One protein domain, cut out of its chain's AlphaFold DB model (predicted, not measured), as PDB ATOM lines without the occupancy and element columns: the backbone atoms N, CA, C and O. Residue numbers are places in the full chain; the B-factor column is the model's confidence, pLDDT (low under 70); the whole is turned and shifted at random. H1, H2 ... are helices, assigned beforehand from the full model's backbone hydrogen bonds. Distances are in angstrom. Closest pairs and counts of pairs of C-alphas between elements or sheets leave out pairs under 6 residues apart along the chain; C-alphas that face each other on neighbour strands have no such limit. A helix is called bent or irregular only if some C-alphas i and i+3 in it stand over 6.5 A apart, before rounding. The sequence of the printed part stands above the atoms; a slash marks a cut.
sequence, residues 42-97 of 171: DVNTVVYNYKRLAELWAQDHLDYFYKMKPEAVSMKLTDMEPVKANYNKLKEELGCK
ATOM      1  N   ASP A  42     -50.343 -19.351  35.565       87.06
ATOM      2  CA  ASP A  42     -49.170 -18.515  35.777       87.06
ATOM      3  C   ASP A  42     -47.896 -19.377  35.795       87.06
ATOM      4  O   ASP A  42     -47.740 -20.310  36.593       87.06
ATOM      5  N   VAL A  43     -46.967 -19.046  34.898       85.81
ATOM      6  CA  VAL A  43     -45.674 -19.721  34.769       85.81
ATOM      7  C   VAL A  43     -44.868 -19.604  36.060       85.81
ATOM      8  O   VAL A  43     -44.234 -20.584  36.458       85.81
ATOM      9  N   ASN A  44     -44.932 -18.466  36.760       88.19
ATOM     10  CA  ASN A  44     -44.200 -18.282  38.012       88.19
ATOM     11  C   ASN A  44     -44.722 -19.221  39.098       88.19
ATOM     12  O   ASN A  44     -43.930 -19.868  39.776       88.19
ATOM     13  N   THR A  45     -46.039 -19.392  39.200       89.69
ATOM     14  CA  THR A  45     -46.662 -20.378  40.093       89.69
ATOM     15  C   THR A  45     -46.228 -21.809  39.760       89.69
ATOM     16  O   THR A  45     -45.981 -22.626  40.652       89.69
ATOM     17  N   VAL A  46     -46.103 -22.150  38.476       88.75
ATOM     18  CA  VAL A  46     -45.608 -23.471  38.059       88.75
ATOM     19  C   VAL A  46     -44.154 -23.673  38.495       88.75
ATOM     20  O   VAL A  46     -43.843 -24.698  39.106       88.75
ATOM     21  N   VAL A  47     -43.283 -22.696  38.244       90.38
ATOM     22  CA  VAL A  47     -41.868 -22.760  38.640       90.38
ATOM     23  C   VAL A  47     -41.710 -22.765  40.163       90.38
ATOM     24  O   VAL A  47     -40.907 -23.541  40.679       90.38
ATOM     25  N   TYR A  48     -42.523 -21.999  40.893       91.12
ATOM     26  CA  TYR A  48     -42.562 -21.998  42.356       91.12
ATOM     27  C   TYR A  48     -42.816 -23.406  42.904       91.12
ATOM     28  O   TYR A  48     -42.098 -23.886  43.781       91.12
ATOM     29  N   ASN A  49     -43.785 -24.125  42.330       90.25
ATOM     30  CA  ASN A  49     -44.073 -25.506  42.714       90.25
ATOM     31  C   ASN A  49     -42.922 -26.470  42.383       90.25
ATOM     32  O   ASN A  49     -42.665 -27.395  43.153       90.25
ATOM     33  N   TYR A  50     -42.208 -26.256  41.276       90.00
ATOM     34  CA  TYR A  50     -41.027 -27.059  40.945       90.00
ATOM     35  C   TYR A  50     -39.878 -26.801  41.912       90.00
ATOM     36  O   TYR A  50     -39.248 -27.753  42.363       90.00
ATOM     37  N   LYS A  51     -39.665 -25.541  42.304       92.06
ATOM     38  CA  LYS A  51     -38.670 -25.178  43.315       92.06
ATOM     39  C   LYS A  51     -38.961 -25.863  44.650       92.06
ATOM     40  O   LYS A  51     -38.050 -26.420  45.249       92.06
ATOM     41  N   ARG A  52     -40.227 -25.902  45.087       92.31
ATOM     42  CA  ARG A  52     -40.626 -26.641  46.304       92.31
ATOM     43  C   ARG A  52     -40.254 -28.116  46.231       92.31
ATOM     44  O   ARG A  52     -39.789 -28.670  47.218       92.31
ATOM     45  N   LEU A  53     -40.461 -28.749  45.076       89.19
ATOM     46  CA  LEU A  53     -40.109 -30.153  44.884       89.19
ATOM     47  C   LEU A  53     -38.590 -30.360  44.902       89.19
ATOM     48  O   LEU A  53     -38.115 -31.277  45.568       89.19
ATOM     49  N   ALA A  54     -37.845 -29.494  44.213       90.25
ATOM     50  CA  ALA A  54     -36.387 -29.541  44.171       90.25
ATOM     51  C   ALA A  54     -35.777 -29.386  45.575       90.25
ATOM     52  O   ALA A  54     -34.918 -30.165  45.963       90.25
ATOM     53  N   GLU A  55     -36.289 -28.461  46.385       89.88
ATOM     54  CA  GLU A  55     -35.850 -28.233  47.772       89.88
ATOM     55  C   GLU A  55     -36.165 -29.397  48.725       89.88
ATOM     56  O   GLU A  55     -35.566 -29.504  49.795       89.88
ATOM     57  N   LEU A  56     -37.107 -30.271  48.369       88.38
ATOM     58  CA  LEU A  56     -37.412 -31.473  49.146       88.38
ATOM     59  C   LEU A  56     -36.562 -32.664  48.699       88.38
ATOM     60  O   LEU A  56     -35.973 -33.332  49.537       88.38
ATOM     61  N   TRP A  57     -36.480 -32.917  47.392       83.12
ATOM     62  CA  TRP A  57     -35.903 -34.154  46.850       83.12
ATOM     63  C   TRP A  57     -34.475 -34.020  46.332       83.12
ATOM     64  O   TRP A  57     -33.720 -34.986  46.358       83.12
ATOM     65  N   ALA A  58     -34.116 -32.845  45.830       86.25
ATOM     66  CA  ALA A  58     -32.887 -32.594  45.095       86.25
ATOM     67  C   ALA A  58     -31.941 -31.666  45.867       86.25
ATOM     68  O   ALA A  58     -31.241 -30.884  45.240       86.25
ATOM     69  N   GLN A  59     -31.933 -31.726  47.205       84.69
ATOM     70  CA  GLN A  59     -31.165 -30.803  48.058       84.69
ATOM     71  C   GLN A  59     -29.685 -30.731  47.656       84.69
ATOM     72  O   GLN A  59     -29.167 -29.640  47.426       84.69
ATOM     73  N   ASP A  60     -29.054 -31.889  47.446       86.62
ATOM     74  CA  ASP A  60     -27.643 -31.999  47.040       86.62
ATOM     75  C   ASP A  60     -27.402 -31.706  45.547       86.62
ATOM     76  O   ASP A  60     -26.271 -31.707  45.073       86.62
ATOM     77  N   HIS A  61     -28.474 -31.464  44.792       87.06
ATOM     78  CA  HIS A  61     -28.497 -31.322  43.334       87.06
ATOM     79  C   HIS A  61     -29.259 -30.054  42.896       87.06
ATOM     80  O   HIS A  61     -29.733 -29.945  41.760       87.06
ATOM     81  N   LEU A  62     -29.426 -29.089  43.810       89.38
ATOM     82  CA  LEU A  62     -30.177 -27.858  43.560       89.38
ATOM     83  C   LEU A  62     -29.512 -26.976  42.504       89.38
ATOM     84  O   LEU A  62     -30.207 -26.265  41.776       89.38
ATOM     85  N   ASP A  63     -28.188 -27.030  42.384       88.94
ATOM     86  CA  ASP A  63     -27.446 -26.284  41.373       88.94
ATOM     87  C   ASP A  63     -27.916 -26.651  39.956       88.94
ATOM     88  O   ASP A  63     -28.124 -25.762  39.131       88.94
ATOM     89  N   TYR A  64     -28.187 -27.929  39.687       85.88
ATOM     90  CA  TYR A  64     -28.706 -28.389  38.396       85.88
ATOM     91  C   TYR A  64     -30.118 -27.875  38.132       85.88
ATOM     92  O   TYR A  64     -30.414 -27.401  37.033       85.88
ATOM     93  N   PHE A  65     -30.981 -27.891  39.151       88.56
ATOM     94  CA  PHE A  65     -32.313 -27.302  39.043       88.56
ATOM     95  C   PHE A  65     -32.235 -25.803  38.720       88.56
ATOM     96  O   PHE A  65     -32.915 -25.339  37.805       88.56
ATOM     97  N   TYR A  66     -31.372 -25.049  39.403       88.81
ATOM     98  CA  TYR A  66     -31.214 -23.613  39.168       88.81
ATOM     99  C   TYR A  66     -30.520 -23.284  37.838       88.81
ATOM    100  O   TYR A  66     -30.845 -22.267  37.231       88.81
ATOM    101  N   LYS A  67     -29.646 -24.154  37.319       85.81
ATOM    102  CA  LYS A  67     -29.100 -24.046  35.951       85.81
ATOM    103  C   LYS A  67     -30.200 -24.178  34.890       85.81
ATOM    104  O   LYS A  67     -30.202 -23.443  33.903       85.81
ATOM    105  N   MET A  68     -31.144 -25.093  35.105       85.62
ATOM    106  CA  MET A  68     -32.301 -25.320  34.228       85.62
ATOM    107  C   MET A  68     -33.374 -24.236  34.359       85.62
ATOM    108  O   MET A  68     -34.094 -23.944  33.401       85.62
ATOM    109  N   LYS A  69     -33.520 -23.696  35.571       87.94
ATOM    110  CA  LYS A  69     -34.544 -22.733  35.974       87.94
ATOM    111  C   LYS A  69     -33.925 -21.563  36.734       87.94
ATOM    112  O   LYS A  69     -34.178 -21.415  37.933       87.94
ATOM    113  N   PRO A  70     -33.136 -20.706  36.057       88.25
ATOM    114  CA  PRO A  70     -32.502 -19.560  36.704       88.25
ATOM    115  C   PRO A  70     -33.531 -18.601  37.313       88.25
ATOM    116  O   PRO A  70     -33.270 -17.992  38.350       88.25
ATOM    117  N   GLU A  71     -34.741 -18.525  36.744       87.69
ATOM    118  CA  GLU A  71     -35.847 -17.732  37.282       87.69
ATOM    119  C   GLU A  71     -36.280 -18.166  38.697       87.69
ATOM    120  O   GLU A  71     -36.845 -17.371  39.443       87.69
ATOM    121  N   ALA A  72     -35.988 -19.406  39.105       91.56
ATOM    122  CA  ALA A  72     -36.335 -19.915  40.427       91.56
ATOM    123  C   ALA A  72     -35.387 -19.416  41.532       91.56
ATOM    124  O   ALA A  72     -35.742 -19.488  42.712       91.56
ATOM    125  N   VAL A  73     -34.196 -18.906  41.200       91.31
ATOM    126  CA  VAL A  73     -33.207 -18.450  42.197       91.31
ATOM    127  C   VAL A  73     -33.769 -17.298  43.031       91.31
ATOM    128  O   VAL A  73     -33.668 -17.313  44.256       91.31
ATOM    129  N   SER A  74     -34.438 -16.338  42.388       91.62
ATOM    130  CA  SER A  74     -35.009 -15.156  43.046       91.62
ATOM    131  C   SER A  74     -36.320 -15.430  43.798       91.62
ATOM    132  O   SER A  74     -36.750 -14.602  44.603       91.62
ATOM    133  N   MET A  75     -36.957 -16.584  43.576       93.44
ATOM    134  CA  MET A  75     -38.221 -16.937  44.228       93.44
ATOM    135  C   MET A  75     -37.992 -17.316  45.693       93.44
ATOM    136  O   MET A  75     -37.266 -18.264  45.988       93.44
ATOM    137  N   LYS A  76     -38.641 -16.630  46.633       92.56
ATOM    138  CA  LYS A  76     -38.577 -16.988  48.057       92.56
ATOM    139  C   LYS A  76     -39.664 -18.003  48.381       92.56
ATOM    140  O   LYS A  76     -40.840 -17.696  48.220       92.56
ATOM    141  N   LEU A  77     -39.274 -19.195  48.828       92.38
ATOM    142  CA  LEU A  77     -40.227 -20.165  49.367       92.38
ATOM    143  C   LEU A  77     -40.550 -19.819  50.822       92.38
ATOM    144  O   LEU A  77     -39.646 -19.486  51.586       92.38
ATOM    145  N   THR A  78     -41.816 -19.945  51.204       90.94
ATOM    146  CA  THR A  78     -42.263 -19.844  52.600       90.94
ATOM    147  C   THR A  78     -42.579 -21.227  53.164       90.94
ATOM    148  O   THR A  78     -42.873 -22.159  52.413       90.94
ATOM    149  N   ASP A  79     -42.490 -21.369  54.489       89.56
ATOM    150  CA  ASP A  79     -42.950 -22.548  55.243       89.56
ATOM    151  C   ASP A  79     -42.328 -23.891  54.818       89.56
ATOM    152  O   ASP A  79     -42.946 -24.949  54.940       89.56
ATOM    153  N   MET A  80     -41.087 -23.875  54.319       92.25
ATOM    154  CA  MET A  80     -40.418 -25.095  53.851       92.25
ATOM    155  C   MET A  80     -39.830 -25.944  54.976       92.25
ATOM    156  O   MET A  80     -39.827 -27.163  54.845       92.25
ATOM    157  N   GLU A  81     -39.382 -25.344  56.078       92.19
ATOM    158  CA  GLU A  81     -38.788 -26.070  57.210       92.19
ATOM    159  C   GLU A  81     -39.684 -27.183  57.785       92.19
ATOM    160  O   GLU A  81     -39.235 -28.333  57.824       92.19
ATOM    161  N   PRO A  82     -40.964 -26.939  58.149       93.56
ATOM    162  CA  PRO A  82     -41.821 -28.014  58.653       93.56
ATOM    163  C   PRO A  82     -42.077 -29.103  57.599       93.56
ATOM    164  O   PRO A  82     -42.192 -30.283  57.935       93.56
ATOM    165  N   VAL A  83     -42.124 -28.736  56.314       91.31
ATOM    166  CA  VAL A  83     -42.327 -29.690  55.214       91.31
ATOM    167  C   VAL A  83     -41.083 -30.555  55.004       91.31
ATOM    168  O   VAL A  83     -41.217 -31.766  54.836       91.31
ATOM    169  N   LYS A  84     -39.884 -29.961  55.059       91.50
ATOM    170  CA  LYS A  84     -38.594 -30.663  54.987       91.50
ATOM    171  C   LYS A  84     -38.431 -31.626  56.159       91.50
ATOM    172  O   LYS A  84     -38.092 -32.784  55.940       91.50
ATOM    173  N   ALA A  85     -38.757 -31.194  57.377       92.94
ATOM    174  CA  ALA A  85     -38.706 -32.048  58.563       92.94
ATOM    175  C   ALA A  85     -39.640 -33.263  58.437       92.94
ATOM    176  O   ALA A  85     -39.221 -34.399  58.659       92.94
ATOM    177  N   ASN A  86     -40.890 -33.044  58.012       91.69
ATOM    178  CA  ASN A  86     -41.838 -34.134  57.780       91.69
ATOM    179  C   ASN A  86     -41.382 -35.075  56.651       91.69
ATOM    180  O   ASN A  86     -41.526 -36.289  56.762       91.69
ATOM    181  N   TYR A  87     -40.815 -34.525  55.575       88.44
ATOM    182  CA  TYR A  87     -40.256 -35.314  54.482       88.44
ATOM    183  C   TYR A  87     -39.086 -36.191  54.944       88.44
ATOM    184  O   TYR A  87     -39.083 -37.378  54.636       88.44
ATOM    185  N   ASN A  88     -38.141 -35.647  55.714       89.25
ATOM    186  CA  ASN A  88     -36.993 -36.400  56.225       89.25
ATOM    187  C   ASN A  88     -37.436 -37.534  57.151       89.25
ATOM    188  O   ASN A  88     -37.012 -38.672  56.966       89.25
ATOM    189  N   LYS A  89     -38.376 -37.254  58.062       92.31
ATOM    190  CA  LYS A  89     -38.992 -38.281  58.909       92.31
ATOM    191  C   LYS A  89     -39.617 -39.398  58.071       92.31
ATOM    192  O   LYS A  89     -39.342 -40.569  58.300       92.31
ATOM    193  N   LEU A  90     -40.416 -39.043  57.062       89.44
ATOM    194  CA  LEU A  90     -41.044 -40.027  56.182       89.44
ATOM    195  C   LEU A  90     -40.006 -40.801  55.355       89.44
ATOM    196  O   LEU A  90     -40.177 -41.992  55.126       89.44
ATOM    197  N   LYS A  91     -38.930 -40.146  54.904       86.25
ATOM    198  CA  LYS A  91     -37.832 -40.774  54.161       86.25
ATOM    199  C   LYS A  91     -37.146 -41.845  55.008       86.25
ATOM    200  O   LYS A  91     -36.887 -42.928  54.494       86.25
ATOM    201  N   GLU A  92     -36.903 -41.565  56.286       88.69
ATOM    202  CA  GLU A  92     -36.320 -42.510  57.245       88.69
ATOM    203  C   GLU A  92     -37.281 -43.653  57.580       88.69
ATOM    204  O   GLU A  92     -36.920 -44.818  57.427       88.69
ATOM    205  N   GLU A  93     -38.530 -43.343  57.945       90.94
ATOM    206  CA  GLU A  93     -39.571 -44.344  58.229       90.94
ATOM    207  C   GLU A  93     -39.810 -45.266  57.030       90.94
ATOM    208  O   GLU A  93     -40.015 -46.477  57.170       90.94
ATOM    209  N   LEU A  94     -39.769 -44.701  55.821       87.12
ATOM    210  CA  LEU A  94     -39.924 -45.448  54.588       87.12
ATOM    211  C   LEU A  94     -38.617 -46.072  54.078       87.12
ATOM    212  O   LEU A  94     -38.677 -46.882  53.162       87.12
ATOM    213  N   GLY A  95     -37.451 -45.790  54.654       86.31
ATOM    214  CA  GLY A  95     -36.178 -46.288  54.118       86.31
ATOM    215  C   GLY A  95     -35.952 -45.893  52.651       86.31
ATOM    216  O   GLY A  95     -35.383 -46.666  51.878       86.31
ATOM    217  N   CYS A  96     -36.448 -44.719  52.251       84.81
ATOM    218  CA  CYS A  96     -36.391 -44.243  50.875       84.81
ATOM    219  C   CYS A  96     -34.952 -43.924  50.447       84.81
ATOM    220  O   CYS A  96     -34.178 -43.322  51.195       84.81
ATOM    221  N   LYS A  97     -34.621 -44.264  49.199       85.62
ATOM    222  CA  LYS A  97     -33.366 -43.848  48.554       85.62
ATOM    223  C   LYS A  97     -33.374 -42.352  48.221       85.62
ATOM    224  O   LYS A  97     -34.430 -41.725  48.130       85.62
TER     225      LYS A  97
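Overview. This is residues 42 to 97 of the 171 residues of the protein "Gly-5 protein" of Symbiodinium sp. KB8 (UniProt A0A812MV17). A helical hairpin, H1 and H2, has a third helix, H3, set at a slant beside the last part of H1 and running on past it, with residues 89 to 95 sticking out into the open. A long link returns from the end of H2 to the start of H3. The printed part has 56 residues with three named helices, in the order H1, H2, H3, and no named strand; the class is all helix. The whole is only just compact, close to loose, with a radius of gyration of the C-alphas of 12.2 A, and is elongated, spanning 34 by 22 by 15 A.

Arrangement. H1, residues 43 to 57, touches H2, residues 59 to 68, with residues 51 to 55 alone; the closest C-alphas are those of Ala 54 and Leu 62, 6.5 A apart. The two form a helical hairpin, running opposite ways at a shallow tilt of 28 degrees. H1 and H3, residues 80 to 94, only just touch, with 3 pairs of C-alphas within 8 A, and H1 does so with residues 52 to 56 alone. Their closest C-alphas, those of Leu 56 and Lys 84, are 6.0 A apart. H1 and H3 run the same way at a steep tilt of 46 degrees. H2 and H3 are apart. In H1 and H3 every O i to N i+4 pair is within hydrogen-bond range; in H2 3 of 6 are.

Along the chain. H1 begins at C-alpha 43, at (-45.674, -19.721, 34.769), and measures 21.2 A from first to last C-alpha. H2, at 14.9 A, is irregular: C-alphas 60 and 63 are 8.1 A apart. H3 measures 20.4 A and ends at C-alpha 94, at (-39.924, -45.448, 54.588).

Size, cuts and confidence. The C-alphas farthest apart, those of Asp 42 and Gly 95, are 35.7 A apart. The printed part has no cut. The link from H1 to H2 is tight, and that from H2 to H3, 11 residues, is long. The mean pLDDT of the printed part is 89.2, and no printed residue is under 70.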